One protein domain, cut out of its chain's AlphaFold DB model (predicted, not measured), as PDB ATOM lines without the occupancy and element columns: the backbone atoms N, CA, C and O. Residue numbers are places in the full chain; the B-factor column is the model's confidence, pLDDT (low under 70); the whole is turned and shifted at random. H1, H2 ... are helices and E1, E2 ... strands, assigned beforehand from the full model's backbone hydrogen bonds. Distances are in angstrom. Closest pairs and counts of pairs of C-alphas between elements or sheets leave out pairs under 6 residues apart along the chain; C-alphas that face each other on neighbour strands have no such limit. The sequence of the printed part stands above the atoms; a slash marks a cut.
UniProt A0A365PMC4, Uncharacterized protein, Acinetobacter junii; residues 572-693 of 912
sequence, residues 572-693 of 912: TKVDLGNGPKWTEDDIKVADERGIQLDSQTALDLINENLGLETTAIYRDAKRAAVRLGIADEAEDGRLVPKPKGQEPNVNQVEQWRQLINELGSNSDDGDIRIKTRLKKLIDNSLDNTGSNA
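AT A GLANCE: This is residues 572 to 693 of the 912 residues of an uncharacterized protein of Acinetobacter junii (UniProt A0A365PMC4). Three helices, H3, H4 and H5, make a small up-and-down bundle, with the short helix H2 packed on H3 and H5 and a small strand hairpin, E1 and E2, beside H2 and H3. H1 lies well off this body, and residues 588 to 594, of which 588 to 592 belong to H1, stick out. The printed part has 122 residues, with five named helices and two named strands in the order H1 H2 H3 E1 E2 H4 H5, the two strands antiparallel; of the 67 residues in named elements helices hold 61 and strands 6, and the class is mostly helix. It is compact, with a radius of gyration of the C-alphas of 14.3 A and spans of 41 by 36 by 24 A.

IN THESE COORDINATES: After residues 572 to 583, with no named element, H1 runs from 584, C-alpha at (-53.842, -7.694, 31.895), to 592. H2 is residues 602 to 609 and H3 616 to 627, 16.6 A long. E1 is 631 to 633 and E2 639 to 641. H4, 650 to 662, measures 18.9 A; H5, 669 to 687, measures 26.7 A and ends at C-alpha (-41.379, -10.028, 38.351).

HOW THE PARTS SIT: H4 and H5, a helical hairpin, touch at a shallow tilt of 8 degrees, opposite ways; their closest C-alphas, Arg 657 and Lys 679, are 6.0 A apart. H3 touches H4 with residues 621 to 625 alone, closest C-alphas Ala 621 and Ile 660, 6.2 A. H2 touches H5 at its residues 678 to 682 alone, closest C-alphas Ala 602 and Leu 681, 5.4 A. H2 and H3, a helical hairpin, touch at C-alphas Ile 606 and Tyr 618, 5.4 A. In the hairpin E1 and E2, N 632 and O 640 are 2.9 A apart, within hydrogen-bond range. H1 is apart from the other named elements. O i to N i+4 pairs are within range throughout H1, H3 and H5, in 3 of 4 in H2 and 7 of 9 in H4.

THE WHOLE: The C-alphas farthest apart, Glu 592 and Glu 635, are 42.4 A apart. The printed part has no cut and no long link. Mean pLDDT of the printed part is 87.3; residues 613 to 615 and 665 to 667 are under 70.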
ATOM      1  N   THR A 572     -32.500  -7.870  46.286       93.25
ATOM      2  CA  THR A 572     -33.908  -7.643  46.633       93.25
ATOM      3  C   THR A 572     -34.584  -8.947  47.050       93.25
ATOM      4  O   THR A 572     -34.370  -9.997  46.443       93.25
ATOM      5  N   LYS A 573     -35.387  -8.885  48.112       93.19
ATOM      6  CA  LYS A 573     -36.105 -10.029  48.677       93.19
ATOM      7  C   LYS A 573     -37.300 -10.423  47.813       93.19
ATOM      8  O   LYS A 573     -37.962  -9.562  47.240       93.19
ATOM      9  N   VAL A 574     -37.568 -11.724  47.736       92.81
ATOM     10  CA  VAL A 574     -38.655 -12.300  46.938       92.81
ATOM     11  C   VAL A 574     -39.638 -13.009  47.845       92.81
ATOM     12  O   VAL A 574     -39.287 -13.975  48.518       92.81
ATOM     13  N   ASP A 575     -40.883 -12.553  47.817       89.50
ATOM     14  CA  ASP A 575     -41.973 -13.240  48.491       89.50
ATOM     15  C   ASP A 575     -42.523 -14.358  47.594       89.50
ATOM     16  O   ASP A 575     -43.024 -14.111  46.495       89.50
ATOM     17  N   LEU A 576     -42.402 -15.596  48.070       90.88
ATOM     18  CA  LEU A 576     -42.886 -16.806  47.402       90.88
ATOM     19  C   LEU A 576     -44.160 -17.371  48.041       90.88
ATOM     20  O   LEU A 576     -44.639 -18.412  47.596       90.88
ATOM     21  N   GLY A 577     -44.690 -16.727  49.085       86.88
ATOM     22  CA  GLY A 577     -45.923 -17.140  49.756       86.88
ATOM     23  C   GLY A 577     -47.190 -16.598  49.098       86.88
ATOM     24  O   GLY A 577     -48.278 -17.098  49.362       86.88
ATOM     25  N   ASN A 578     -47.057 -15.598  48.226       85.44
ATOM     26  CA  ASN A 578     -48.175 -15.013  47.501       85.44
ATOM     27  C   ASN A 578     -48.349 -15.647  46.115       85.44
ATOM     28  O   ASN A 578     -47.381 -15.872  45.386       85.44
ATOM     29  N   GLY A 579     -49.609 -15.902  45.751       82.69
ATOM     30  CA  GLY A 579     -49.992 -16.354  44.414       82.69
ATOM     31  C   GLY A 579     -49.558 -15.372  43.319       82.69
ATOM     32  O   GLY A 579     -49.313 -14.191  43.595       82.69
ATOM     33  N   PRO A 580     -49.453 -15.846  42.068       86.44
ATOM     34  CA  PRO A 580     -48.998 -15.016  40.971       86.44
ATOM     35  C   PRO A 580     -49.942 -13.834  40.719       86.44
ATOM     36  O   PRO A 580     -51.165 -13.983  40.711       86.44
ATOM     37  N   LYS A 581     -49.368 -12.654  40.469       87.25
ATOM     38  CA  LYS A 581     -50.103 -11.485  39.961       87.25
ATOM     39  C   LYS A 581     -49.888 -11.407  38.458       87.25
ATOM     40  O   LYS A 581     -48.813 -11.015  38.007       87.25
ATOM     41  N   TRP A 582     -50.875 -11.859  37.696       85.31
ATOM     42  CA  TRP A 582     -50.843 -11.828  36.234       85.31
ATOM     43  C   TRP A 582     -51.157 -10.429  35.714       85.31
ATOM     44  O   TRP A 582     -51.986  -9.722  36.290       85.31
ATOM     45  N   THR A 583     -50.488 -10.024  34.637       84.12
ATOM     46  CA  THR A 583     -50.777  -8.748  33.974       84.12
ATOM     47  C   THR A 583     -52.057  -8.846  33.138       84.12
ATOM     48  O   THR A 583     -52.481  -9.946  32.777       84.12
ATOM     49  N   GLU A 584     -52.673  -7.711  32.795       86.00
ATOM     50  CA  GLU A 584     -53.842  -7.694  31.895       86.00
ATOM     51  C   GLU A 584     -53.528  -8.334  30.532       86.00
ATOM     52  O   GLU A 584     -54.353  -9.066  29.988       86.00
ATOM     53  N   ASP A 585     -52.309  -8.138  30.021       81.56
ATOM     54  CA  ASP A 585     -51.846  -8.761  28.781       81.56
ATOM     55  C   ASP A 585     -51.730 -10.287  28.906       81.56
ATOM     56  O   ASP A 585     -52.134 -11.010  27.993       81.56
ATOM     57  N   ASP A 586     -51.223 -10.802  30.034       80.62
ATOM     58  CA  ASP A 586     -51.142 -12.249  30.276       80.62
ATOM     59  C   ASP A 586     -52.533 -12.887  30.304       80.62
ATOM     60  O   ASP A 586     -52.735 -13.952  29.717       80.62
ATOM     61  N   ILE A 587     -53.487 -12.223  30.965       86.31
ATOM     62  CA  ILE A 587     -54.887 -12.653  31.048       86.31
ATOM     63  C   ILE A 587     -55.501 -12.672  29.649       86.31
ATOM     64  O   ILE A 587     -56.041 -13.692  29.229       86.31
ATOM     65  N   LYS A 588     -55.321 -11.597  28.876       88.25
ATOM     66  CA  LYS A 588     -55.833 -11.506  27.506       88.25
ATOM     67  C   LYS A 588     -55.268 -12.596  26.593       88.25
ATOM     68  O   LYS A 588     -56.021 -13.250  25.876       88.25
ATOM     69  N   VAL A 589     -53.953 -12.831  26.621       82.44
ATOM     70  CA  VAL A 589     -53.310 -13.887  25.815       82.44
ATOM     71  C   VAL A 589     -53.780 -15.278  26.244       82.44
ATOM     72  O   VAL A 589     -53.884 -16.180  25.406       82.44
ATOM     73  N   ALA A 590     -54.033 -15.482  27.536       82.44
ATOM     74  CA  ALA A 590     -54.557 -16.734  28.057       82.44
ATOM     75  C   ALA A 590     -56.003 -16.970  27.590       82.44
ATOM     76  O   ALA A 590     -56.286 -18.048  27.063       82.44
ATOM     77  N   ASP A 591     -56.861 -15.951  27.656       85.25
ATOM     78  CA  ASP A 591     -58.249 -15.992  27.184       85.25
ATOM     79  C   ASP A 591     -58.336 -16.252  25.675       85.25
ATOM     80  O   ASP A 591     -59.051 -17.155  25.238       85.25
ATOM     81  N   GLU A 592     -57.535 -15.546  24.865       86.19
ATOM     82  CA  GLU A 592     -57.453 -15.754  23.409       86.19
ATOM     83  C   GLU A 592     -57.037 -17.185  23.036       86.19
ATOM     84  O   GLU A 592     -57.374 -17.686  21.961       86.19
ATOM     85  N   ARG A 593     -56.294 -17.859  23.919       81.12
ATOM     86  CA  ARG A 593     -55.810 -19.233  23.724       81.12
ATOM     87  C   ARG A 593     -56.639 -20.280  24.472       81.12
ATOM     88  O   ARG A 593     -56.318 -21.463  24.357       81.12
ATOM     89  N   GLY A 594     -57.663 -19.877  25.227       82.56
ATOM     90  CA  GLY A 594     -58.459 -20.765  26.080       82.56
ATOM     91  C   GLY A 594     -57.645 -21.462  27.177       82.56
ATOM     92  O   GLY A 594     -57.905 -22.622  27.495       82.56
ATOM     93  N   ILE A 595     -56.615 -20.800  27.711       81.69
ATOM     94  CA  ILE A 595     -55.711 -21.335  28.738       81.69
ATOM     95  C   ILE A 595     -56.103 -20.757  30.101       81.69
ATOM     96  O   ILE A 595     -56.156 -19.546  30.261       81.69
ATOM     97  N   GLN A 596     -56.301 -21.605  31.112       83.31
ATOM     98  CA  GLN A 596     -56.478 -21.147  32.493       83.31
ATOM     99  C   GLN A 596     -55.115 -20.834  33.127       83.31
ATOM    100  O   GLN A 596     -54.219 -21.682  33.132       83.31
ATOM    101  N   LEU A 597     -54.953 -19.617  33.652       83.06
ATOM    102  CA  LEU A 597     -53.751 -19.207  34.378       83.06
ATOM    103  C   LEU A 597     -53.717 -19.825  35.780       83.06
ATOM    104  O   LEU A 597     -54.745 -19.986  36.438       83.06
ATOM    105  N   ASP A 598     -52.515 -20.156  36.240       86.38
ATOM    106  CA  ASP A 598     -52.304 -20.725  37.566       86.38
ATOM    107  C   ASP A 598     -52.572 -19.686  38.661       86.38
ATOM    108  O   ASP A 598     -52.064 -18.571  38.588       86.38
ATOM    109  N   SER A 599     -53.337 -20.055  39.691       85.31
ATOM    110  CA  SER A 599     -53.599 -19.211  40.870       85.31
ATOM    111  C   SER A 599     -52.745 -19.575  42.089       85.31
ATOM    112  O   SER A 599     -52.728 -18.842  43.074       85.31
ATOM    113  N   GLN A 600     -52.066 -20.720  42.039       90.56
ATOM    114  CA  GLN A 600     -51.251 -21.272  43.121       90.56
ATOM    115  C   GLN A 600     -49.780 -20.841  43.014       90.56
ATOM    116  O   GLN A 600     -49.316 -20.485  41.928       90.56
ATOM    117  N   THR A 601     -49.033 -20.876  44.124       92.88
ATOM    118  CA  THR A 601     -47.594 -20.567  44.103       92.88
ATOM    119  C   THR A 601     -46.776 -21.708  43.487       92.88
ATOM    120  O   THR A 601     -47.240 -22.842  43.345       92.88
ATOM    121  N   ALA A 602     -45.510 -21.440  43.146       93.12
ATOM    122  CA  ALA A 602     -44.589 -22.497  42.724       93.12
ATOM    123  C   ALA A 602     -44.376 -23.560  43.822       93.12
ATOM    124  O   ALA A 602     -44.178 -24.733  43.506       93.12
ATOM    125  N   LEU A 603     -44.421 -23.158  45.099       95.25
ATOM    126  CA  LEU A 603     -44.264 -24.056  46.245       95.25
ATOM    127  C   LEU A 603     -45.502 -24.939  46.429       95.25
ATOM    128  O   LEU A 603     -45.357 -26.144  46.631       95.25
ATOM    129  N   ASP A 604     -46.700 -24.371  46.282       94.50
ATOM    130  CA  ASP A 604     -47.963 -25.117  46.328       94.50
ATOM    131  C   ASP A 604     -48.018 -26.165  45.222       94.50
ATOM    132  O   ASP A 604     -48.274 -27.337  45.501       94.50
ATOM    133  N   LEU A 605     -47.634 -25.780  44.000       93.00
ATOM    134  CA  LEU A 605     -47.618 -26.698  42.864       93.00
ATOM    135  C   LEU A 605     -46.668 -27.869  43.100       93.00
ATOM    136  O   LEU A 605     -46.970 -29.000  42.721       93.00
ATOM    137  N   ILE A 606     -45.520 -27.623  43.732       93.69
ATOM    138  CA  ILE A 606     -44.614 -28.700  44.127       93.69
ATOM    139  C   ILE A 606     -45.283 -29.584  45.180       93.69
ATOM    140  O   ILE A 606     -45.352 -30.795  44.982       93.69
ATOM    141  N   ASN A 607     -45.810 -28.991  46.252       94.25
ATOM    142  CA  ASN A 607     -46.416 -29.701  47.379       94.25
ATOM    143  C   ASN A 607     -47.601 -30.589  46.979       94.25
ATOM    144  O   ASN A 607     -47.695 -31.722  47.447       94.25
ATOM    145  N   GLU A 608     -48.484 -30.101  46.105       91.56
ATOM    146  CA  GLU A 608     -49.643 -30.844  45.591       91.56
ATOM    147  C   GLU A 608     -49.239 -32.114  44.828       91.56
ATOM    148  O   GLU A 608     -50.007 -33.071  44.763       91.56
ATOM    149  N   ASN A 609     -48.021 -32.150  44.278       90.94
ATOM    150  CA  ASN A 609     -47.573 -33.202  43.367       90.94
ATOM    151  C   ASN A 609     -46.459 -34.098  43.945       90.94
ATOM    152  O   ASN A 609     -45.985 -35.002  43.254       90.94
ATOM    153  N   LEU A 610     -46.052 -33.914  45.212       86.31
ATOM    154  CA  LEU A 610     -44.990 -34.716  45.849       86.31
ATOM    155  C   LEU A 610     -45.330 -36.212  45.959       86.31
ATOM    156  O   LEU A 610     -44.425 -37.046  45.901       86.31
ATOM    157  N   GLY A 611     -46.618 -36.542  46.100       77.50
ATOM    158  CA  GLY A 611     -47.113 -37.914  46.254       77.50
ATOM    159  C   GLY A 611     -47.203 -38.721  44.955       77.50
ATOM    160  O   GLY A 611     -47.521 -39.905  44.999       77.50
ATOM    161  N   LEU A 612     -46.930 -38.114  43.795       78.94
ATOM    162  CA  LEU A 612     -47.000 -38.810  42.512       78.94
ATOM    163  C   LEU A 612     -45.729 -39.650  42.296       78.94
ATOM    164  O   LEU A 612     -44.622 -39.123  42.129       78.94
ATOM    165  N   GLU A 613     -45.873 -40.980  42.301       60.25
ATOM    166  CA  GLU A 613     -44.747 -41.911  42.134       60.25
ATOM    167  C   GLU A 613     -44.042 -41.753  40.779       60.25
ATOM    168  O   GLU A 613     -42.818 -41.878  40.702       60.25
ATOM    169  N   THR A 614     -44.796 -41.381  39.744       63.16
ATOM    170  CA  THR A 614     -44.357 -41.279  38.345       63.16
ATOM    171  C   THR A 614     -43.597 -39.994  38.003       63.16
ATOM    172  O   THR A 614     -43.132 -39.863  36.876       63.16
ATOM    173  N   THR A 615     -43.459 -39.041  38.935       69.25
ATOM    174  CA  THR A 615     -43.027 -37.669  38.606       69.25
ATOM    175  C   THR A 615     -41.892 -37.190  39.519       69.25
ATOM    176  O   THR A 615     -42.066 -36.334  40.388       69.25
ATOM    177  N   ALA A 616     -40.690 -37.749  39.330       83.31
ATOM    178  CA  ALA A 616     -39.503 -37.446  40.147       83.31
ATOM    179  C   ALA A 616     -39.128 -35.949  40.170       83.31
ATOM    180  O   ALA A 616     -38.585 -35.458  41.162       83.31
ATOM    181  N   ILE A 617     -39.495 -35.203  39.122       88.56
ATOM    182  CA  ILE A 617     -39.119 -33.801  38.939       88.56
ATOM    183  C   ILE A 617     -39.607 -32.871  40.060       88.56
ATOM    184  O   ILE A 617     -38.890 -31.945  40.432       88.56
ATOM    185  N   TYR A 618     -40.786 -33.122  40.646       90.88
ATOM    186  CA  TYR A 618     -41.309 -32.311  41.752       90.88
ATOM    187  C   TYR A 618     -40.516 -32.536  43.043       90.88
ATOM    188  O   TYR A 618     -40.237 -31.589  43.777       90.88
ATOM    189  N   ARG A 619     -40.074 -33.776  43.294       89.94
ATOM    190  CA  ARG A 619     -39.217 -34.102  44.446       89.94
ATOM    191  C   ARG A 619     -37.834 -33.478  44.292       89.94
ATOM    192  O   ARG A 619     -37.281 -32.963  45.262       89.94
ATOM    193  N   ASP A 620     -37.295 -33.473  43.077       90.81
ATOM    194  CA  ASP A 620     -36.015 -32.826  42.791       90.81
ATOM    195  C   ASP A 620     -36.120 -31.294  42.867       90.81
ATOM    196  O   ASP A 620     -35.233 -30.647  43.424       90.81
ATOM    197  N   ALA A 621     -37.237 -30.713  42.414       92.69
ATOM    198  CA  ALA A 621     -37.528 -29.287  42.563       92.69
ATOM    199  C   ALA A 621     -37.625 -28.876  44.040       92.69
ATOM    200  O   ALA A 621     -37.054 -27.850  44.421       92.69
ATOM    201  N   LYS A 622     -38.263 -29.711  44.878       94.12
ATOM    202  CA  LYS A 622     -38.289 -29.552  46.338       94.12
ATOM    203  C   LYS A 622     -36.886 -29.572  46.933       94.12
ATOM    204  O   LYS A 622     -36.506 -28.637  47.633       94.12
ATOM    205  N   ARG A 623     -36.093 -30.604  46.633       92.44
ATOM    206  CA  ARG A 623     -34.709 -30.713  47.127       92.44
ATOM    207  C   ARG A 623     -33.873 -29.500  46.726       92.44
ATOM    208  O   ARG A 623     -33.102 -28.996  47.538       92.44
ATOM    209  N   ALA A 624     -34.038 -29.012  45.495       94.38
ATOM    210  CA  ALA A 624     -33.365 -27.810  45.022       94.38
ATOM    211  C   ALA A 624     -33.802 -26.553  45.795       94.38
ATOM    212  O   ALA A 624     -32.939 -25.749  46.147       94.38
ATOM    213  N   ALA A 625     -35.100 -26.409  46.091       95.81
ATOM    214  CA  ALA A 625     -35.640 -25.288  46.859       95.81
ATOM    215  C   ALA A 625     -35.064 -25.244  48.284       95.81
ATOM    216  O   ALA A 625     -34.528 -24.215  48.696       95.81
ATOM    217  N   VAL A 626     -35.088 -26.375  49.000       95.00
ATOM    218  CA  VAL A 626     -34.530 -26.479  50.361       95.00
ATOM    219  C   VAL A 626     -33.025 -26.212  50.348       95.00
ATOM    220  O   VAL A 626     -32.527 -25.394  51.116       95.00
ATOM    221  N   ARG A 627     -32.288 -26.839  49.419       94.62
ATOM    222  CA  ARG A 627     -30.826 -26.698  49.314       94.62
ATOM    223  C   ARG A 627     -30.376 -25.253  49.090       94.62
ATOM    224  O   ARG A 627     -29.322 -24.871  49.585       94.62
ATOM    225  N   LEU A 628     -31.133 -24.471  48.323       94.44
ATOM    226  CA  LEU A 628     -30.815 -23.068  48.038       94.44
ATOM    227  C   LEU A 628     -31.379 -22.089  49.082       94.44
ATOM    228  O   LEU A 628     -31.157 -20.882  48.961       94.44
ATOM    229  N   GLY A 629     -32.091 -22.586  50.100       94.69
ATOM    230  CA  GLY A 629     -32.727 -21.758  51.124       94.69
ATOM    231  C   GLY A 629     -33.926 -20.961  50.607       94.69
ATOM    232  O   GLY A 629     -34.214 -19.892  51.133       94.69
ATOM    233  N   ILE A 630     -34.606 -21.462  49.572       96.50
ATOM    234  CA  ILE A 630     -35.785 -20.828  48.961       96.50
ATOM    235  C   ILE A 630     -37.013 -20.949  49.863       96.50
ATOM    236  O   ILE A 630     -37.807 -20.018  49.975       96.50
ATOM    237  N   ALA A 631     -37.159 -22.110  50.496       95.69
ATOM    238  CA  ALA A 631     -38.269 -22.481  51.359       95.69
ATOM    239  C   ALA A 631     -37.756 -23.430  52.449       95.69
ATOM    240  O   ALA A 631     -36.735 -24.098  52.256       95.69
ATOM    241  N   ASP A 632     -38.458 -23.477  53.576       94.56
ATOM    242  CA  ASP A 632     -38.219 -24.469  54.625       94.56
ATOM    243  C   ASP A 632     -39.054 -25.725  54.380       94.56
ATOM    244  O   ASP A 632     -40.056 -25.701  53.667       94.56
ATOM    245  N   GLU A 633     -38.620 -26.838  54.960       94.69
ATOM    246  CA  GLU A 633     -39.383 -28.082  54.978       94.69
ATOM    247  C   GLU A 633     -40.077 -28.209  56.338       94.69
ATOM    248  O   GLU A 633     -39.418 -28.206  57.378       94.69
ATOM    249  N   ALA A 634     -41.407 -28.273  56.324       91.88
ATOM    250  CA  ALA A 634     -42.214 -28.519  57.513       91.88
ATOM    251  C   ALA A 634     -42.100 -29.986  57.966       91.88
ATOM    252  O   ALA A 634     -41.642 -30.849  57.218       91.88
ATOM    253  N   GLU A 635     -42.545 -30.287  59.191       88.12
ATOM    254  CA  GLU A 635     -42.480 -31.645  59.763       88.12
ATOM    255  C   GLU A 635     -43.233 -32.695  58.928       88.12
ATOM    256  O   GLU A 635     -42.852 -33.863  58.903       88.12
ATOM    257  N   ASP A 636     -44.273 -32.278  58.202       86.75
ATOM    258  CA  ASP A 636     -45.047 -33.122  57.286       86.75
ATOM    259  C   ASP A 636     -44.385 -33.300  55.903       86.75
ATOM    260  O   ASP A 636     -44.945 -33.935  55.005       86.75
ATOM    261  N   GLY A 637     -43.187 -32.741  55.715       85.25
ATOM    262  CA  GLY A 637     -42.420 -32.800  54.479       85.25
ATOM    263  C   GLY A 637     -42.904 -31.841  53.390       85.25
ATOM    264  O   GLY A 637     -42.451 -31.959  52.246       85.25
ATOM    265  N   ARG A 638     -43.809 -30.901  53.675       91.06
ATOM    266  CA  ARG A 638     -44.215 -29.865  52.710       91.06
ATOM    267  C   ARG A 638     -43.242 -28.689  52.728       91.06
ATOM    268  O   ARG A 638     -42.652 -28.360  53.753       91.06
ATOM    269  N   LEU A 639     -43.081 -28.033  51.583       94.56
ATOM    270  CA  LEU A 639     -42.381 -26.756  51.490       94.56
ATOM    271  C   LEU A 639     -43.241 -25.645  52.082       94.56
ATOM    272  O   LEU A 639     -44.397 -25.493  51.688       94.56
ATOM    273  N   VAL A 640     -42.652 -24.836  52.954       94.12
ATOM    274  CA  VAL A 640     -43.260 -23.617  53.489       94.12
ATOM    275  C   VAL A 640     -42.398 -22.399  53.139       94.12
ATOM    276  O   VAL A 640     -41.165 -22.487  53.178       94.12
ATOM    277  N   PRO A 641     -43.004 -21.255  52.767       94.12
ATOM    278  CA  PRO A 641     -42.258 -20.028  52.506       94.12
ATOM    279  C   PRO A 641     -41.418 -19.610  53.718       94.12
ATOM    280  O   PRO A 641     -41.818 -19.805  54.866       94.12
ATOM    281  N   LYS A 642     -40.264 -18.990  53.455       93.12
ATOM    282  CA  LYS A 642     -39.421 -18.416  54.508       93.12
ATOM    283  C   LYS A 642     -40.182 -17.333  55.290       93.12
ATOM    284  O   LYS A 642     -40.929 -16.563  54.683       93.12
ATOM    285  N   PRO A 643     -39.983 -17.229  56.616       90.69
ATOM    286  CA  PRO A 643     -40.605 -16.178  57.410       90.69
ATOM    287  C   PRO A 643     -40.087 -14.795  57.001       90.69
ATOM    288  O   PRO A 643     -38.982 -14.650  56.471       90.69
ATOM    289  N   LYS A 644     -40.880 -13.764  57.304       87.38
ATOM    290  CA  LYS A 644     -40.558 -12.375  56.964       87.38
ATOM    291  C   LYS A 644     -39.188 -11.959  57.515       87.38
ATOM    292  O   LYS A 644     -38.902 -12.167  58.692       87.38
ATOM    293  N   GLY A 645     -38.354 -11.352  56.674       85.94
ATOM    294  CA  GLY A 645     -36.961 -10.995  56.966       85.94
ATOM    295  C   GLY A 645     -35.936 -12.080  56.608       85.94
ATOM    296  O   GLY A 645     -34.740 -11.787  56.550       85.94
ATOM    297  N   GLN A 646     -36.375 -13.312  56.337       92.19
ATOM    298  CA  GLN A 646     -35.530 -14.428  55.894       92.19
ATOM    299  C   GLN A 646     -35.851 -14.877  54.464       92.19
ATOM    300  O   GLN A 646     -35.406 -15.944  54.043       92.19
ATOM    301  N   GLU A 647     -36.608 -14.081  53.709       93.94
ATOM    302  CA  GLU A 647     -36.965 -14.402  52.334       93.94
ATOM    303  C   GLU A 647     -35.705 -14.597  51.471       93.94
ATOM    304  O   GLU A 647     -34.678 -13.929  51.697       93.94
ATOM    305  N   PRO A 648     -35.752 -15.486  50.465       95.19
ATOM    306  CA  PRO A 648     -34.669 -15.589  49.501       95.19
ATOM    307  C   PRO A 648     -34.552 -14.284  48.706       95.19
ATOM    308  O   PRO A 648     -35.532 -13.569  48.487       95.19
ATOM    309  N   ASN A 649     -33.341 -13.952  48.271       94.12
ATOM    310  CA  ASN A 649     -33.150 -12.839  47.344       94.12
ATOM    311  C   ASN A 649     -33.359 -13.270  45.882       94.12
ATOM    312  O   ASN A 649     -33.387 -14.459  45.552       94.12
ATOM    313  N   VAL A 650     -33.493 -12.285  44.993       94.38
ATOM    314  CA  VAL A 650     -33.671 -12.478  43.547       94.38
ATOM    315  C   VAL A 650     -32.587 -13.392  42.962       94.38
ATOM    316  O   VAL A 650     -32.895 -14.246  42.134       94.38
ATOM    317  N   ASN A 651     -31.337 -13.283  43.420       92.88
ATOM    318  CA  ASN A 651     -30.243 -14.152  42.981       92.88
ATOM    319  C   ASN A 651     -30.483 -15.632  43.343       92.88
ATOM    320  O   ASN A 651     -30.338 -16.504  42.488       92.88
ATOM    321  N   GLN A 652     -30.891 -15.932  44.578       93.94
ATOM    322  CA  GLN A 652     -31.212 -17.296  45.012       93.94
ATOM    323  C   GLN A 652     -32.395 -17.870  44.224       93.94
ATOM    324  O   GLN A 652     -32.327 -19.004  43.746       93.94
ATOM    325  N   VAL A 653     -33.458 -17.082  44.038       94.69
ATOM    326  CA  VAL A 653     -34.645 -17.517  43.287       94.69
ATOM    327  C   VAL A 653     -34.325 -17.734  41.802       94.69
ATOM    328  O   VAL A 653     -34.780 -18.717  41.219       94.69
ATOM    329  N   GLU A 654     -33.473 -16.903  41.195       92.25
ATOM    330  CA  GLU A 654     -33.001 -17.109  39.819       92.25
ATOM    331  C   GLU A 654     -32.110 -18.360  39.698       92.25
ATOM    332  O   GLU A 654     -32.235 -19.120  38.737       92.25
ATOM    333  N   GLN A 655     -31.247 -18.640  40.680       91.94
ATOM    334  CA  GLN A 655     -30.481 -19.893  40.712       91.94
ATOM    335  C   GLN A 655     -31.403 -21.111  40.804       91.94
ATOM    336  O   GLN A 655     -31.196 -22.102  40.099       91.94
ATOM    337  N   TRP A 656     -32.451 -21.033  41.624       94.81
ATOM    338  CA  TRP A 656     -33.454 -22.089  41.710       94.81
ATOM    339  C   TRP A 656     -34.169 -22.283  40.373       94.81
ATOM    340  O   TRP A 656     -34.229 -23.405  39.869       94.81
ATOM    341  N   ARG A 657     -34.601 -21.192  39.732       93.12
ATOM    342  CA  ARG A 657     -35.187 -21.197  38.386       93.12
ATOM    343  C   ARG A 657     -34.291 -21.887  37.349       93.12
ATOM    344  O   ARG A 657     -34.788 -22.648  36.515       93.12
ATOM    345  N   GLN A 658     -32.984 -21.622  37.378       89.06
ATOM    346  CA  GLN A 658     -32.009 -22.241  36.474       89.06
ATOM    347  C   GLN A 658     -31.885 -23.745  36.731       89.06
ATOM    348  O   GLN A 658     -31.970 -24.522  35.780       89.06
ATOM    349  N   LEU A 659     -31.803 -24.164  37.998       90.69
ATOM    350  CA  LEU A 659     -31.773 -25.581  38.364       90.69
ATOM    351  C   LEU A 659     -33.024 -26.330  37.906       90.69
ATOM    352  O   LEU A 659     -32.885 -27.444  37.418       90.69
ATOM    353  N   ILE A 660     -34.222 -25.729  37.984       91.06
ATOM    354  CA  ILE A 660     -35.462 -26.347  37.465       91.06
ATOM    355  C   ILE A 660     -35.298 -26.781  36.001       91.06
ATOM    356  O   ILE A 660     -35.822 -27.815  35.588       91.06
ATOM    357  N   ASN A 661     -34.549 -26.022  35.198       84.94
ATOM    358  CA  ASN A 661     -34.311 -26.361  33.800       84.94
ATOM    359  C   ASN A 661     -33.453 -27.632  33.633       84.94
ATOM    360  O   ASN A 661     -33.611 -28.350  32.643       84.94
ATOM    361  N   GLU A 662     -32.588 -27.921  34.603       83.94
ATOM    362  CA  GLU A 662     -31.619 -29.024  34.603       83.94
ATOM    363  C   GLU A 662     -32.171 -30.339  35.187       83.94
ATOM    364  O   GLU A 662     -31.561 -31.384  34.987       83.94
ATOM    365  N   LEU A 663     -33.323 -30.319  35.869       86.19
ATOM    366  CA  LEU A 663     -33.912 -31.508  36.514       86.19
ATOM    367  C   LEU A 663     -34.480 -32.521  35.508       86.19
ATOM    368  O   LEU A 663     -34.940 -32.121  34.452       86.19
ATOM    369  N   GLY A 664     -34.569 -33.812  35.829       77.38
ATOM    370  CA  GLY A 664     -35.285 -34.795  34.991       77.38
ATOM    371  C   GLY A 664     -34.733 -34.982  33.563       77.38
ATOM    372  O   GLY A 664     -33.641 -34.518  33.224       77.38
ATOM    373  N   SER A 665     -35.485 -35.674  32.698       67.81
ATOM    374  CA  SER A 665     -35.055 -35.925  31.316       67.81
ATOM    375  C   SER A 665     -35.547 -34.822  30.378       67.81
ATOM    376  O   SER A 665     -36.743 -34.594  30.226       67.81
ATOM    377  N   ASN A 666     -34.638 -34.168  29.646       63.53
ATOM    378  CA  ASN A 666     -34.988 -33.176  28.611       63.53
ATOM    379  C   ASN A 666     -35.657 -33.786  27.355       63.53
ATOM    380  O   ASN A 666     -35.739 -33.124  26.319       63.53
ATOM    381  N   SER A 667     -36.085 -35.050  27.415       59.47
ATOM    382  CA  SER A 667     -36.709 -35.779  26.310       59.47
ATOM    383  C   SER A 667     -38.164 -36.181  26.552       59.47
ATOM    384  O   SER A 667     -38.781 -36.652  25.602       59.47
ATOM    385  N   ASP A 668     -38.683 -36.061  27.777       71.75
ATOM    386  CA  ASP A 668     -40.071 -36.410  28.096       71.75
ATOM    387  C   ASP A 668     -40.964 -35.160  28.032       71.75
ATOM    388  O   ASP A 668     -40.694 -34.145  28.682       71.75
ATOM    389  N   ASP A 669     -42.037 -35.233  27.244       72.12
ATOM    390  CA  ASP A 669     -43.018 -34.157  27.094       72.12
ATOM    391  C   ASP A 669     -43.675 -33.789  28.437       72.12
ATOM    392  O   ASP A 669     -44.020 -32.621  28.652       72.12
ATOM    393  N   GLY A 670     -43.818 -34.752  29.359       79.31
ATOM    394  CA  GLY A 670     -44.318 -34.515  30.716       79.31
ATOM    395  C   GLY A 670     -43.388 -33.614  31.531       79.31
ATOM    396  O   GLY A 670     -43.814 -32.567  32.032       79.31
ATOM    397  N   ASP A 671     -42.100 -33.959  31.583       82.00
ATOM    398  CA  ASP A 671     -41.067 -33.182  32.278       82.00
ATOM    399  C   ASP A 671     -40.955 -31.762  31.704       82.00
ATOM    400  O   ASP A 671     -40.886 -30.779  32.448       82.00
ATOM    401  N   ILE A 672     -40.996 -31.618  30.372       81.06
ATOM    402  CA  ILE A 672     -40.926 -30.311  29.699       81.06
ATOM    403  C   ILE A 672     -42.095 -29.409  30.121       81.06
ATOM    404  O   ILE A 672     -41.888 -28.221  30.408       81.06
ATOM    405  N   ARG A 673     -43.319 -29.949  30.182       83.38
ATOM    406  CA  ARG A 673     -44.512 -29.197  30.608       83.38
ATOM    407  C   ARG A 673     -44.397 -28.746  32.061       83.38
ATOM    408  O   ARG A 673     -44.626 -27.569  32.341       83.38
ATOM    409  N   ILE A 674     -43.977 -29.639  32.956       87.88
ATOM    410  CA  ILE A 674     -43.836 -29.341  34.387       87.88
ATOM    411  C   ILE A 674     -42.793 -28.244  34.620       87.88
ATOM    412  O   ILE A 674     -43.092 -27.243  35.273       87.88
ATOM    413  N   LYS A 675     -41.601 -28.359  34.017       89.00
ATOM    414  CA  LYS A 675     -40.561 -27.316  34.099       89.00
ATOM    415  C   LYS A 675     -41.053 -25.975  33.585       89.00
ATOM    416  O   LYS A 675     -40.709 -24.935  34.138       89.00
ATOM    417  N   THR A 676     -41.806 -25.985  32.487       88.19
ATOM    418  CA  THR A 676     -42.336 -24.759  31.884       88.19
ATOM    419  C   THR A 676     -43.327 -24.082  32.826       88.19
ATOM    420  O   THR A 676     -43.223 -22.874  33.030       88.19
ATOM    421  N   ARG A 677     -44.230 -24.852  33.446       88.94
ATOM    422  CA  ARG A 677     -45.202 -24.345  34.423       88.94
ATOM    423  C   ARG A 677     -44.518 -23.798  35.681       88.94
ATOM    424  O   ARG A 677     -44.753 -22.649  36.037       88.94
ATOM    425  N   LEU A 678     -43.590 -24.555  36.280       92.12
ATOM    426  CA  LEU A 678     -42.820 -24.109  37.451       92.12
ATOM    427  C   LEU A 678     -42.023 -22.829  37.168       92.12
ATOM    428  O   LEU A 678     -42.089 -21.882  37.945       92.12
ATOM    429  N   LYS A 679     -41.309 -22.761  36.036       92.12
ATOM    430  CA  LYS A 679     -40.541 -21.561  35.667       92.12
ATOM    431  C   LYS A 679     -41.430 -20.339  35.478       92.12
ATOM    432  O   LYS A 679     -41.015 -19.270  35.894       92.12
ATOM    433  N   LYS A 680     -42.629 -20.484  34.903       89.12
ATOM    434  CA  LYS A 680     -43.578 -19.366  34.769       89.12
ATOM    435  C   LYS A 680     -44.015 -18.813  36.126       89.12
ATOM    436  O   LYS A 680     -44.050 -17.600  36.288       89.12
ATOM    437  N   LEU A 681     -44.308 -19.685  37.091       92.69
ATOM    438  CA  LEU A 681     -44.664 -19.260  38.449       92.69
ATOM    439  C   LEU A 681     -43.493 -18.553  39.142       92.69
ATOM    440  O   LEU A 681     -43.678 -17.485  39.714       92.69
ATOM    441  N   ILE A 682     -42.277 -19.097  39.021       93.00
ATOM    442  CA  ILE A 682     -41.063 -18.462  39.557       93.00
ATOM    443  C   ILE A 682     -40.794 -17.116  38.870       93.00
ATOM    444  O   ILE A 682     -40.453 -16.142  39.537       93.00
ATOM    445  N   ASP A 683     -40.968 -17.048  37.548       90.19
ATOM    446  CA  ASP A 683     -40.806 -15.826  36.760       90.19
ATOM    447  C   ASP A 683     -41.763 -14.736  37.233       90.19
ATOM    448  O   ASP A 683     -41.328 -13.605  37.433       90.19
ATOM    449  N   ASN A 684     -43.022 -15.096  37.492       89.94
ATOM    450  CA  ASN A 684     -44.019 -14.180  38.024       89.94
ATOM    451  C   ASN A 684     -43.661 -13.694  39.440       89.94
ATOM    452  O   ASN A 684     -43.741 -12.497  39.714       89.94
ATOM    453  N   SER A 685     -43.203 -14.585  40.326       90.38
ATOM    454  CA  SER A 685     -42.733 -14.187  41.659       90.38
ATOM    455  C   SER A 685     -41.559 -13.212  41.582       90.38
ATOM    456  O   SER A 685     -41.582 -12.197  42.269       90.38
ATOM    457  N   LEU A 686     -40.572 -13.473  40.715       90.25
ATOM    458  CA  LEU A 686     -39.445 -12.567  40.459       90.25
ATOM    459  C   LEU A 686     -39.920 -11.213  39.923       90.25
ATOM    460  O   LEU A 686     -39.432 -10.166  40.346       90.25
ATOM    461  N   ASP A 687     -40.891 -11.227  39.015       84.75
ATOM    462  CA  ASP A 687     -41.379 -10.028  38.351       84.75
ATOM    463  C   ASP A 687     -42.197  -9.107  39.270       84.75
ATOM    464  O   ASP A 687     -42.197  -7.888  39.075       84.75
ATOM    465  N   ASN A 688     -42.806  -9.667  40.316       83.69
ATOM    466  CA  ASN A 688     -43.577  -8.936  41.321       83.69
ATOM    467  C   ASN A 688     -42.736  -8.345  42.463       83.69
ATOM    468  O   ASN A 688     -43.275  -7.640  43.315       83.69
ATOM    469  N   THR A 689     -41.423  -8.591  42.484       83.44
ATOM    470  CA  THR A 689     -40.508  -8.052  43.512       83.44
ATOM    471  C   THR A 689     -40.256  -6.551  43.381       83.44
ATOM    472  O   THR A 689     -39.714  -5.936  44.296       83.44
ATOM    473  N   GLY A 690     -40.580  -5.962  42.224       73.38
ATOM    474  CA  GLY A 690     -40.167  -4.609  41.845       73.38
ATOM    475  C   GLY A 690     -38.727  -4.517  41.320       73.38
ATOM    476  O   GLY A 690     -38.352  -3.484  40.768       73.38
ATOM    477  N   SER A 691     -37.930  -5.589  41.423       79.25
ATOM    478  CA  SER A 691     -36.590  -5.674  40.841       79.25
ATOM    479  C   SER A 691     -36.634  -6.315  39.456       79.25
ATOM    480  O   SER A 691     -37.092  -7.441  39.275       79.25
ATOM    481  N   ASN A 692     -36.082  -5.616  38.462       80.88
ATOM    482  CA  ASN A 692     -35.959  -6.122  37.093       80.88
ATOM    483  C   ASN A 692     -34.591  -6.760  36.808       80.88
ATOM    484  O   ASN A 692     -34.287  -7.026  35.644       80.88
ATOM    485  N   ALA A 693     -33.786  -7.032  37.847       81.81
ATOM    486  CA  ALA A 693     -32.369  -7.380  37.730       81.81
ATOM    487  C   ALA A 693     -32.087  -8.441  36.653       81.81
ATOM    488  O   ALA A 693     -31.267  -8.203  35.775       81.81
TER     489      ALA A 693